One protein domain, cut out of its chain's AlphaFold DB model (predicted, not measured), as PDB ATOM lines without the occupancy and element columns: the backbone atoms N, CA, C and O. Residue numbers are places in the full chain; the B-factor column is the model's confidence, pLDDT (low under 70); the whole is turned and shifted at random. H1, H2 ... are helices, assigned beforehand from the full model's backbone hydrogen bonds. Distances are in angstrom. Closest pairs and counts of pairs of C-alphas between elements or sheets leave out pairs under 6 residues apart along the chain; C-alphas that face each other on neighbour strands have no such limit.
ATOM      1  N   GLU A  14     139.461 128.406  91.829       94.50
ATOM      2  CA  GLU A  14     140.531 127.640  91.171       94.50
ATOM      3  C   GLU A  14     140.932 128.213  89.802       94.50
ATOM      4  O   GLU A  14     142.098 128.142  89.406       94.50
ATOM      5  N   PHE A  15     139.981 128.803  89.077       92.50
ATOM      6  CA  PHE A  15     140.189 129.412  87.760       92.50
ATOM      7  C   PHE A  15     139.345 130.681  87.593       92.50
ATOM      8  O   PHE A  15     138.474 130.988  88.410       92.50
ATOM      9  N   VAL A  16     139.642 131.474  86.561       92.56
ATOM     10  CA  VAL A  16     139.074 132.822  86.403       92.56
ATOM     11  C   VAL A  16     137.571 132.750  86.126       92.56
ATOM     12  O   VAL A  16     136.821 133.569  86.654       92.56
ATOM     13  N   GLY A  17     137.114 131.744  85.379       93.06
ATOM     14  CA  GLY A  17     135.694 131.465  85.173       93.06
ATOM     15  C   GLY A  17     134.910 131.325  86.481       93.06
ATOM     16  O   GLY A  17     133.890 131.988  86.652       93.06
ATOM     17  N   GLU A  18     135.423 130.561  87.451       94.50
ATOM     18  CA  GLU A  18     134.763 130.355  88.747       94.50
ATOM     19  C   GLU A  18     134.646 131.661  89.557       94.50
ATOM     20  O   GLU A  18     133.621 131.926  90.190       94.50
ATOM     21  N   LEU A  19     135.668 132.526  89.508       95.19
ATOM     22  CA  LEU A  19     135.593 133.868  90.095       95.19
ATOM     23  C   LEU A  19     134.414 134.658  89.504       95.19
ATOM     24  O   LEU A  19     133.612 135.241  90.238       95.19
ATOM     25  N   TYR A  20     134.295 134.666  88.180       95.88
ATOM     26  CA  TYR A  20     133.231 135.380  87.482       95.88
ATOM     27  C   TYR A  20     131.845 134.766  87.723       95.88
ATOM     28  O   TYR A  20     130.874 135.508  87.881       95.88
ATOM     29  N   GLU A  21     131.736 133.446  87.866       95.12
ATOM     30  CA  GLU A  21     130.496 132.779  88.282       95.12
ATOM     31  C   GLU A  21     130.048 133.210  89.686       95.12
ATOM     32  O   GLU A  21     128.856 133.452  89.903       95.12
ATOM     33  N   LYS A  22     130.982 133.390  90.632       95.31
ATOM     34  CA  LYS A  22     130.678 133.911  91.980       95.31
ATOM     35  C   LYS A  22     130.224 135.370  91.942       95.31
ATOM     36  O   LYS A  22     129.282 135.735  92.646       95.31
ATOM     37  N   ILE A  23     130.824 136.197  91.084       95.75
ATOM     38  CA  ILE A  23     130.358 137.574  90.845       95.75
ATOM     39  C   ILE A  23     128.932 137.560  90.264       95.75
ATOM     40  O   ILE A  23     128.054 138.269  90.758       95.75
ATOM     41  N   ALA A  24     128.668 136.706  89.269       96.94
ATOM     42  CA  ALA A  24     127.337 136.533  88.686       96.94
ATOM     43  C   ALA A  24     126.303 136.035  89.705       96.94
ATOM     44  O   ALA A  24     125.142 136.443  89.646       96.94
ATOM     45  N   PHE A  25     126.700 135.168  90.638       95.81
ATOM     46  CA  PHE A  25     125.857 134.778  91.765       95.81
ATOM     47  C   PHE A  25     125.495 135.998  92.620       95.81
ATOM     48  O   PHE A  25     124.312 136.251  92.836       95.81
ATOM     49  N   GLY A  26     126.473 136.831  92.990       94.06
ATOM     50  CA  GLY A  26     126.222 138.087  93.705       94.06
ATOM     51  C   GLY A  26     125.217 139.004  92.991       94.06
ATOM     52  O   GLY A  26     124.291 139.515  93.617       94.06
ATOM     53  N   PHE A  27     125.322 139.151  91.667       96.50
ATOM     54  CA  PHE A  27     124.363 139.943  90.879       96.50
ATOM     55  C   PHE A  27     122.929 139.390  90.911       96.50
ATOM     56  O   PHE A  27     121.972 140.155  90.775       96.50
ATOM     57  N   LYS A  28     122.758 138.071  91.063       97.12
ATOM     58  CA  LYS A  28     121.438 137.423  91.160       97.12
ATOM     59  C   LYS A  28     120.812 137.612  92.540       97.12
ATOM     60  O   LYS A  28     119.603 137.821  92.609       97.12
ATOM     61  N   GLU A  29     121.624 137.587  93.595       95.88
ATOM     62  CA  GLU A  29     121.158 137.710  94.980       95.88
ATOM     63  C   GLU A  29     120.786 139.150  95.366       95.88
ATOM     64  O   GLU A  29     119.866 139.364  96.154       95.88
ATOM     65  N   ILE A  30     121.467 140.156  94.805       95.62
ATOM     66  CA  ILE A  30     121.176 141.566  95.095       95.62
ATOM     67  C   ILE A  30     119.897 141.998  94.351       95.62
ATOM     68  O   ILE A  30     119.812 141.799  93.130       95.62
ATOM     69  N   PRO A  31     118.900 142.614  95.025       96.69
ATOM     70  CA  PRO A  31     117.734 143.196  94.364       96.69
ATOM     71  C   PRO A  31     118.143 144.182  93.266       96.69
ATOM     72  O   PRO A  31     119.044 144.993  93.443       96.69
ATOM     73  N   GLU A  32     117.467 144.154  92.121       95.75
ATOM     74  CA  GLU A  32     117.917 144.912  90.944       95.75
ATOM     75  C   GLU A  32     117.914 146.429  91.165       95.75
ATOM     76  O   GLU A  32     118.790 147.131  90.667       95.75
ATOM     77  N   SER A  33     116.986 146.922  91.990       94.50
ATOM     78  CA  SER A  33     116.924 148.319  92.432       94.50
ATOM     79  C   SER A  33     118.138 148.772  93.247       94.50
ATOM     80  O   SER A  33     118.349 149.970  93.398       94.50
ATOM     81  N   GLU A  34     118.912 147.832  93.790       95.38
ATOM     82  CA  GLU A  34     120.101 148.072  94.617       95.38
ATOM     83  C   GLU A  34     121.399 147.674  93.901       95.38
ATOM     84  O   GLU A  34     122.487 147.997  94.371       95.38
ATOM     85  N   LEU A  35     121.308 146.992  92.754       94.69
ATOM     86  CA  LEU A  35     122.467 146.481  92.021       94.69
ATOM     87  C   LEU A  35     123.224 147.592  91.276       94.69
ATOM     88  O   LEU A  35     124.452 147.580  91.204       94.69
ATOM     89  N   PHE A  36     122.501 148.574  90.733       94.56
ATOM     90  CA  PHE A  36     123.061 149.634  89.893       94.56
ATOM     91  C   PHE A  36     123.077 150.979  90.625       94.56
ATOM     92  O   PHE A  36     122.166 151.790  90.494       94.56
ATOM     93  N   ILE A  37     124.143 151.218  91.393       93.12
ATOM     94  CA  ILE A  37     124.291 152.409  92.254       93.12
ATOM     95  C   ILE A  37     125.130 153.541  91.638       93.12
ATOM     96  O   ILE A  37     125.265 154.611  92.229       93.12
ATOM     97  N   GLY A  38     125.726 153.312  90.463       91.12
ATOM     98  CA  GLY A  38     126.538 154.290  89.736       91.12
ATOM     99  C   GLY A  38     125.758 155.013  88.628       91.12
ATOM    100  O   GLY A  38     124.763 154.490  88.126       91.12
ATOM    101  N   PRO A  39     126.199 156.208  88.197       92.31
ATOM    102  CA  PRO A  39     125.572 156.913  87.083       92.31
ATOM    103  C   PRO A  39     125.835 156.191  85.753       92.31
ATOM    104  O   PRO A  39     126.970 155.824  85.454       92.31
ATOM    105  N   GLN A  40     124.810 156.066  84.902       91.25
ATOM    106  CA  GLN A  40     124.946 155.436  83.579       91.25
ATOM    107  C   GLN A  40     125.990 156.131  82.689       91.25
ATOM    108  O   GLN A  40     126.648 155.469  81.893       91.25
ATOM    109  N   SER A  41     126.203 157.441  82.859       92.56
ATOM    110  CA  SER A  41     127.209 158.186  82.092       92.56
ATOM    111  C   SER A  41     128.656 157.774  82.395       92.56
ATOM    112  O   SER A  41     129.536 158.042  81.581       92.56
ATOM    113  N   ALA A  42     128.917 157.096  83.522       92.94
ATOM    114  CA  ALA A  42     130.246 156.583  83.868       92.94
ATOM    115  C   ALA A  42     130.632 155.306  83.107       92.94
ATOM    116  O   ALA A  42     131.780 154.869  83.196       92.94
ATOM    117  N   GLN A  43     129.703 154.696  82.366       93.19
ATOM    118  CA  GLN A  43     129.995 153.492  81.595       93.19
ATOM    119  C   GLN A  43     131.011 153.765  80.480       93.19
ATOM    120  O   GLN A  43     131.187 154.894  80.004       93.19
ATOM    121  N   SER A  44     131.740 152.720  80.107       89.56
ATOM    122  CA  SER A  44     132.546 152.698  78.891       89.56
ATOM    123  C   SER A  44     131.735 152.039  77.776       89.56
ATOM    124  O   SER A  44     130.808 151.280  78.053       89.56
ATOM    125  N   ASP A  45     132.072 152.344  76.534       81.44
ATOM    126  CA  ASP A  45     131.454 151.790  75.331       81.44
ATOM    127  C   ASP A  45     132.541 151.285  74.373       81.44
ATOM    128  O   ASP A  45     133.730 151.383  74.670       81.44
ATOM    129  N   ASN A  46     132.149 150.775  73.203       80.50
ATOM    130  CA  ASN A  46     133.066 150.263  72.175       80.50
ATOM    131  C   ASN A  46     133.886 151.338  71.447       80.50
ATOM    132  O   ASN A  46     134.507 151.046  70.430       80.50
ATOM    133  N   ASN A  47     133.958 152.574  71.947       79.38
ATOM    134  CA  ASN A  47     134.782 153.628  71.353       79.38
ATOM    135  C   ASN A  47     136.284 153.481  71.691       79.38
ATOM    136  O   ASN A  47     137.007 154.467  71.855       79.38
ATOM    137  N   TRP A  48     136.760 152.245  71.841       82.25
ATOM    138  CA  TRP A  48     138.179 151.934  71.977       82.25
ATOM    139  C   TRP A  48     138.787 151.653  70.603       82.25
ATOM    140  O   TRP A  48     138.105 151.230  69.679       82.25
ATOM    141  N   SER A  49     140.093 151.885  70.463       73.75
ATOM    142  CA  SER A  49     140.784 151.718  69.173       73.75
ATOM    143  C   SER A  49     140.903 150.260  68.697       73.75
ATOM    144  O   SER A  49     141.382 150.027  67.588       73.75
ATOM    145  N   ASP A  50     140.531 149.280  69.525       76.75
ATOM    146  CA  ASP A  50     140.616 147.856  69.203       76.75
ATOM    147  C   ASP A  50     139.253 147.340  68.700       76.75
ATOM    148  O   ASP A  50     138.302 147.284  69.481       76.75
ATOM    149  N   PRO A  51     139.143 146.944  67.418       73.12
ATOM    150  CA  PRO A  51     137.888 146.480  66.833       73.12
ATOM    151  C   PRO A  51     137.435 145.110  67.355       73.12
ATOM    152  O   PRO A  51     136.334 144.681  67.022       73.12
ATOM    153  N   SER A  52     138.279 144.401  68.114       74.62
ATOM    154  CA  SER A  52     137.928 143.130  68.753       74.62
ATOM    155  C   SER A  52     137.296 143.298  70.135       74.62
ATOM    156  O   SER A  52     136.771 142.327  70.673       74.62
ATOM    157  N   LEU A  53     137.308 144.510  70.704       75.19
ATOM    158  CA  LEU A  53     136.662 144.772  71.987       75.19
ATOM    159  C   LEU A  53     135.142 144.858  71.829       75.19
ATOM    160  O   LEU A  53     134.634 145.702  71.089       75.19
ATOM    161  N   ASP A  54     134.433 144.025  72.592       81.81
ATOM    162  CA  ASP A  54     132.980 144.087  72.761       81.81
ATOM    163  C   ASP A  54     132.597 144.397  74.218       81.81
ATOM    164  O   ASP A  54     132.244 143.543  75.034       81.81
ATOM    165  N   ILE A  55     132.702 145.675  74.555       86.00
ATOM    166  CA  ILE A  55     132.231 146.295  75.788       86.00
ATOM    167  C   ILE A  55     130.722 146.518  75.697       86.00
ATOM    168  O   ILE A  55     130.211 147.479  75.111       86.00
ATOM    169  N   ARG A  56     129.996 145.621  76.357       88.56
ATOM    170  CA  ARG A  56     128.548 145.701  76.524       88.56
ATOM    171  C   ARG A  56     128.158 146.857  77.450       88.56
ATOM    172  O   ARG A  56     128.620 146.936  78.585       88.56
ATOM    173  N   VAL A  57     127.217 147.686  76.996       90.56
ATOM    174  CA  VAL A  57     126.509 148.644  77.862       90.56
ATOM    175  C   VAL A  57     125.593 147.877  78.815       90.56
ATOM    176  O   VAL A  57     124.820 147.017  78.391       90.56
ATOM    177  N   ILE A  58     125.675 148.199  80.102       93.62
ATOM    178  CA  ILE A  58     124.951 147.534  81.182       93.62
ATOM    179  C   ILE A  58     123.750 148.388  81.598       93.62
ATOM    180  O   ILE A  58     123.909 149.468  82.167       93.62
ATOM    181  N   SER A  59     122.538 147.917  81.319       92.25
ATOM    182  CA  SER A  59     121.279 148.608  81.646       92.25
ATOM    183  C   SER A  59     120.479 147.936  82.758       92.25
ATOM    184  O   SER A  59     119.657 148.584  83.401       92.25
ATOM    185  N   ASP A  60     120.700 146.642  82.953       95.44
ATOM    186  CA  ASP A  60     119.894 145.752  83.786       95.44
ATOM    187  C   ASP A  60     120.698 144.501  84.176       95.44
ATOM    188  O   ASP A  60     121.802 144.252  83.672       95.44
ATOM    189  N   ARG A  61     120.156 143.680  85.079       97.38
ATOM    190  CA  ARG A  61     120.829 142.462  85.552       97.38
ATOM    191  C   ARG A  61     121.140 141.500  84.404       97.38
ATOM    192  O   ARG A  61     122.187 140.856  84.420       97.38
ATOM    193  N   ALA A  62     120.252 141.386  83.419       97.31
ATOM    194  CA  ALA A  62     120.443 140.466  82.303       97.31
ATOM    195  C   ALA A  62     121.668 140.858  81.461       97.31
ATOM    196  O   ALA A  62     122.503 140.007  81.158       97.31
ATOM    197  N   SER A  63     121.826 142.146  81.154       95.50
ATOM    198  CA  SER A  63     122.996 142.689  80.459       95.50
ATOM    199  C   SER A  63     124.283 142.549  81.282       95.50
ATOM    200  O   SER A  63     125.314 142.197  80.713       95.50
ATOM    201  N   ALA A  64     124.226 142.718  82.610       95.94
ATOM    202  CA  ALA A  64     125.364 142.480  83.505       95.94
ATOM    203  C   ALA A  64     125.817 141.012  83.485       95.94
ATOM    204  O   ALA A  64     126.997 140.727  83.309       95.94
ATOM    205  N   LEU A  65     124.877 140.069  83.603       97.12
ATOM    206  CA  LEU A  65     125.167 138.635  83.525       97.12
ATOM    207  C   LEU A  65     125.704 138.231  82.148       97.12
ATOM    208  O   LEU A  65     126.614 137.413  82.068       97.12
ATOM    209  N   ALA A  66     125.187 138.829  81.073       94.94
ATOM    210  CA  ALA A  66     125.705 138.605  79.728       94.94
ATOM    211  C   ALA A  66     127.142 139.127  79.563       94.94
ATOM    212  O   ALA A  66     127.949 138.479  78.909       94.94
ATOM    213  N   ALA A  67     127.491 140.264  80.176       93.88
ATOM    214  CA  ALA A  67     128.870 140.755  80.171       93.88
ATOM    215  C   ALA A  67     129.817 139.822  80.939       93.88
ATOM    216  O   ALA A  67     130.918 139.555  80.469       93.88
ATOM    217  N   ILE A  68     129.381 139.282  82.083       95.19
ATOM    218  CA  ILE A  68     130.151 138.271  82.819       95.19
ATOM    219  C   ILE A  68     130.372 137.028  81.954       95.19
ATOM    220  O   ILE A  68     131.495 136.535  81.881       95.19
ATOM    221  N   GLN A  69     129.329 136.565  81.262       93.19
ATOM    222  CA  GLN A  69     129.443 135.438  80.344       93.19
ATOM    223  C   GLN A  69     130.491 135.723  79.261       93.19
ATOM    224  O   GLN A  69     131.412 134.929  79.130       93.19
ATOM    225  N   ASN A  70     130.433 136.873  78.575       91.12
ATOM    226  CA  ASN A  70     131.434 137.252  77.565       91.12
ATOM    227  C   ASN A  70     132.877 137.130  78.100       91.12
ATOM    228  O   ASN A  70     133.725 136.548  77.434       91.12
ATOM    229  N   VAL A  71     133.153 137.597  79.327       91.81
ATOM    230  CA  VAL A  71     134.501 137.502  79.922       91.81
ATOM    231  C   VAL A  71     134.957 136.049  80.105       91.81
ATOM    232  O   VAL A  71     136.124 135.733  79.860       91.81
ATOM    233  N   ILE A  72     134.049 135.160  80.517       92.69
ATOM    234  CA  ILE A  72     134.335 133.726  80.655       92.69
ATOM    235  C   ILE A  72     134.595 133.103  79.275       92.69
ATOM    236  O   ILE A  72     135.580 132.384  79.101       92.69
ATOM    237  N   GLU A  73     133.749 133.400  78.284       91.19
ATOM    238  CA  GLU A  73     133.858 132.843  76.929       91.19
ATOM    239  C   GLU A  73     135.137 133.293  76.213       91.19
ATOM    240  O   GLU A  73     135.837 132.465  75.626       91.19
ATOM    241  N   ASP A  74     135.490 134.574  76.307       88.69
ATOM    242  CA  ASP A  74     136.711 135.110  75.704       88.69
ATOM    243  C   ASP A  74     137.964 134.532  76.380       88.69
ATOM    244  O   ASP A  74     138.955 134.206  75.720       88.69
ATOM    245  N   GLY A  75     137.925 134.352  77.704       89.38
ATOM    246  CA  GLY A  75     139.030 133.797  78.483       89.38
ATOM    247  C   GLY A  75     139.231 132.294  78.279       89.38
ATOM    248  O   GLY A  75     140.262 131.852  77.760       89.38
ATOM    249  N   GLU A  76     138.261 131.502  78.723       89.56
ATOM    250  CA  GLU A  76     138.362 130.042  78.860       89.56
ATOM    251  C   GLU A  76     137.534 129.289  77.805       89.56
ATOM    252  O   GLU A  76     137.782 128.108  77.542       89.56
ATOM    253  N   GLY A  77     136.610 129.979  77.135       86.44
ATOM    254  CA  GLY A  77     135.709 129.387  76.152       86.44
ATOM    255  C   GLY A  77     134.505 128.690  76.777       86.44
ATOM    256  O   GLY A  77     134.328 128.636  77.990       86.44
ATOM    257  N   THR A  78     133.666 128.115  75.919       78.38
ATOM    258  CA  THR A  78     132.562 127.230  76.330       78.38
ATOM    259  C   THR A  78     132.703 125.856  75.682       78.38
ATOM    260  O   THR A  78     133.406 125.725  74.674       78.38
ATOM    261  N   PRO A  79     131.983 124.823  76.163       74.31
ATOM    262  CA  PRO A  79     131.910 123.543  75.457       74.31
ATOM    263  C   PRO A  79     131.451 123.672  73.994       74.31
ATOM    264  O   PRO A  79     131.829 122.849  73.163       74.31
ATOM    265  N   ALA A  80     130.651 124.697  73.672       69.94
ATOM    266  CA  ALA A  80     130.146 124.952  72.324       69.94
ATOM    267  C   ALA A  80     131.100 125.796  71.458       69.94
ATOM    268  O   ALA A  80     131.085 125.665  70.236       69.94
ATOM    269  N   ASN A  81     131.920 126.661  72.065       70.50
ATOM    270  CA  ASN A  81     132.825 127.563  71.358       70.50
ATOM    271  C   ASN A  81     134.075 127.875  72.199       70.50
ATOM    272  O   ASN A  81     134.150 128.894  72.880       70.50
ATOM    273  N   SER A  82     135.069 126.988  72.154       81.69
ATOM    274  CA  SER A  82     136.351 127.167  72.856       81.69
ATOM    275  C   SER A  82     137.514 127.496  71.926       81.69
ATOM    276  O   SER A  82     138.539 127.992  72.388       81.69
ATOM    277  N   ALA A  83     137.375 127.269  70.615       84.19
ATOM    278  CA  ALA A  83     138.480 127.369  69.661       84.19
ATOM    279  C   ALA A  83     139.106 128.773  69.596       84.19
ATOM    280  O   ALA A  83     140.317 128.892  69.402       84.19
ATOM    281  N   ASN A  84     138.313 129.825  69.800       84.81
ATOM    282  CA  ASN A  84     138.779 131.212  69.745       84.81
ATOM    283  C   ASN A  84     139.096 131.821  71.121       84.81
ATOM    284  O   ASN A  84     139.519 132.969  71.168       84.81
ATOM    285  N   SER A  85     138.952 131.059  72.211       91.50
ATOM    286  CA  SER A  85     139.287 131.528  73.562       91.50
ATOM    287  C   SER A  85     140.784 131.806  73.731       91.50
ATOM    288  O   SER A  85     141.631 131.209  73.046       91.50
ATOM    289  N   HIS A  86     141.133 132.654  74.702       91.94
ATOM    290  CA  HIS A  86     142.521 132.893  75.098       91.94
ATOM    291  C   HIS A  86     143.221 131.592  75.509       91.94
ATOM    292  O   HIS A  86     144.345 131.334  75.066       91.94
ATOM    293  N   TYR A  87     142.549 130.734  76.285       92.25
ATOM    294  CA  TYR A  87     143.078 129.431  76.691       92.25
ATOM    295  C   TYR A  87     143.467 128.565  75.483       92.25
ATOM    296  O   TYR A  87     144.600 128.079  75.401       92.25
ATOM    297  N   ALA A  88     142.570 128.422  74.503       92.56
ATOM    298  CA  ALA A  88     142.862 127.670  73.285       92.56
ATOM    299  C   ALA A  88     143.975 128.329  72.453       92.56
ATOM    300  O   ALA A  88     144.800 127.632  71.859       92.56
ATOM    301  N   GLY A  89     144.038 129.664  72.435       93.50
ATOM    302  CA  GLY A  89     145.138 130.424  71.839       93.50
ATOM    303  C   GLY A  89     146.498 130.052  72.424       93.50
ATOM    304  O   GLY A  89     147.414 129.688  71.681       93.50
ATOM    305  N   PHE A  90     146.625 130.068  73.752       94.31
ATOM    306  CA  PHE A  90     147.861 129.683  74.434       94.31
ATOM    307  C   PHE A  90     148.197 128.202  74.255       94.31
ATOM    308  O   PHE A  90     149.370 127.860  74.082       94.31
ATOM    309  N   LEU A  91     147.191 127.324  74.230       94.38
ATOM    310  CA  LEU A  91     147.388 125.904  73.958       94.38
ATOM    311  C   LEU A  91     147.989 125.675  72.563       94.38
ATOM    312  O   LEU A  91     148.987 124.964  72.454       94.38
ATOM    313  N   ARG A  92     147.471 126.349  71.527       95.31
ATOM    314  CA  ARG A  92     148.029 126.277  70.164       95.31
ATOM    315  C   ARG A  92     149.477 126.750  70.102       95.31
ATOM    316  O   ARG A  92     150.305 126.109  69.457       95.31
ATOM    317  N   ILE A  93     149.795 127.864  70.768       94.31
ATOM    318  CA  ILE A  93     151.172 128.379  70.844       94.31
ATOM    319  C   ILE A  93     152.081 127.334  71.497       94.31
ATOM    320  O   ILE A  93     153.151 127.032  70.971       94.31
ATOM    321  N   ARG A  94     151.637 126.745  72.613       94.44
ATOM    322  CA  ARG A  94     152.372 125.708  73.340       94.44
ATOM    323  C   ARG A  94     152.621 124.479  72.467       94.44
ATOM    324  O   ARG A  94     153.760 124.039  72.357       94.44
ATOM    325  N   GLU A  95     151.581 123.933  71.848       95.00
ATOM    326  CA  GLU A  95     151.670 122.755  70.977       95.00
ATOM    327  C   GLU A  95     152.647 122.983  69.824       95.00
ATOM    328  O   GLU A  95     153.537 122.162  69.598       95.00
ATOM    329  N   ARG A  96     152.541 124.136  69.155       94.44
ATOM    330  CA  ARG A  96     153.450 124.514  68.073       94.44
ATOM    331  C   ARG A  96     154.894 124.651  68.553       94.44
ATOM    332  O   ARG A  96     155.795 124.116  67.917       94.44
ATOM    333  N   TYR A  97     155.113 125.294  69.700       94.81
ATOM    334  CA  TYR A  97     156.441 125.440  70.299       94.81
ATOM    335  C   TYR A  97     157.109 124.085  70.599       94.81
ATOM    336  O   TYR A  97     158.305 123.909  70.355       94.81
ATOM    337  N   PHE A  98     156.343 123.103  71.091       94.50
ATOM    338  CA  PHE A  98     156.849 121.746  71.314       94.50
ATOM    339  C   PHE A  98     157.114 120.993  70.007       94.50
ATOM    340  O   PHE A  98     158.142 120.324  69.900       94.50
ATOM    341  N   ALA A  99     156.229 121.116  69.016       95.44
ATOM    342  CA  ALA A  99     156.386 120.468  67.714       95.44
ATOM    343  C   ALA A  99     157.608 120.988  66.932       95.44
ATOM    344  O   ALA A  99     158.263 120.220  66.233       95.44
ATOM    345  N   GLU A 100     157.951 122.269  67.090       95.25
ATOM    346  CA  GLU A 100     159.104 122.919  66.447       95.25
ATOM    347  C   GLU A 100     160.425 122.729  67.225       95.25
ATOM    348  O   GLU A 100     161.421 123.396  66.950       95.25
ATOM    349  N   GLY A 101     160.471 121.811  68.198       93.19
ATOM    350  CA  GLY A 101     161.717 121.425  68.866       93.19
ATOM    351  C   GLY A 101     162.195 122.382  69.961       93.19
ATOM    352  O   GLY A 101     163.365 122.329  70.331       93.19
ATOM    353  N   ARG A 102     161.304 123.218  70.519       90.88
ATOM    354  CA  ARG A 102     161.584 124.095  71.675       90.88
ATOM    355  C   ARG A 102     162.773 125.042  71.457       90.88
ATOM    356  O   ARG A 102     163.634 125.171  72.324       90.88
ATOM    357  N   PHE A 103     162.814 125.701  70.302       91.75
ATOM    358  CA  PHE A 103     163.850 126.685  69.978       91.75
ATOM    359  C   PHE A 103     163.916 127.842  70.998       91.75
ATOM    360  O   PHE A 103     163.016 128.037  71.822       91.75
ATOM    361  N   GLU A 104     164.983 128.639  70.940       90.56
ATOM    362  CA  GLU A 104     165.118 129.851  71.755       90.56
ATOM    363  C   GLU A 104     164.166 130.946  71.245       90.56
ATOM    364  O   GLU A 104     164.509 131.770  70.401       90.56
ATOM    365  N   ALA A 105     162.921 130.911  71.723       88.25
ATOM    366  CA  ALA A 105     161.834 131.758  71.227       88.25
ATOM    367  C   ALA A 105     161.795 133.173  71.832       88.25
ATOM    368  O   ALA A 105     160.964 133.988  71.431       88.25
ATOM    369  N   ALA A 106     162.659 133.474  72.804       91.81
ATOM    370  CA  ALA A 106     162.657 134.738  73.532       91.81
ATOM    371  C   ALA A 106     164.079 135.214  73.846       91.81
ATOM    372  O   ALA A 106     165.020 134.427  73.921       91.81
TER     373      ALA A 106
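What this domain is: This is residues 14 to 106 of the 268 residues of the protein "Ferritin-like domain-containing protein" of Breoghania sp. L-A4 (UniProt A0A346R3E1). Two helices, H1 and H3, lie side by side and run opposite ways, and H4 carries on end to end from H3, nearly in line with it, away from this pair. The four-residue H2 lies just past the far end of H1, and from it the long loop of residues 36 to 60 swings out and folds back to the start of H3. The printed part has 93 residues, with four named helices in the order H1, H2, H3, H4, no named strand, and the class all helix. The whole is loose, with a radius of gyration of the C-alphas of 17.6 A, and elongated, with spans of 57 by 32 by 24 A.

How they stand to each other: Start near the first printed residue with H1, residues 16 to 29, and look next at H2, residues 32 to 35, after a tight link. These two are close but not clearly touching: their closest C-alphas, of Phe 27 and Leu 35, are 6.9 A apart. Go on to H3, residues 61 to 75, which touches H1; the closest C-alphas, of Gly 17 and Ile 72, are 5.2 A apart. H1 and H3 run opposite ways at a shallow tilt of 5 degrees. H2 and H3 are close but not clearly touching, with the closest C-alphas, of Glu 32 and Arg 61, 6.6 A apart. Last comes H4, residues 86 to 99, which only just touches H3, with 3 pairs of C-alphas within 8 A. H3 touches H4 with residues 74 to 75 alone and H4 touches H3 with residues 86 to 87 alone, and the closest C-alphas, of Gly 75 and His 86, are 4.9 A apart. H3 and H4 run the same way at a shallow tilt of 4 degrees. H4 is apart from H1 and from H2. In H1, H3 and H4 every O i to N i+4 pair is within hydrogen-bond range; H2 is too short for such a pair, but its one O i to N i+3 pair is within range.

Where its parts are: Find C-alpha 16 at (139.074, 132.822, 86.403); from there H1 runs 20.5 A to C-alpha 29. H2 measures 4.9 A from C-alpha 32 to C-alpha 35. Find C-alpha 61 at (120.829, 142.462, 85.552), where H3 begins its 21.4 A. H4 runs 20.0 A from C-alpha 86 to C-alpha 99 at (156.386, 120.468, 67.714).

The domain as a whole: The two C-alphas farthest apart, of Ser 33 and Gly 101, are 57.3 A apart. The printed part has no cut. The link from H2 to H3, 25 residues, is long; the one from H3 to H4, 10 residues, is short. The mean pLDDT of the printed part is 90.6, and residue 80 is the one printed residue under 70.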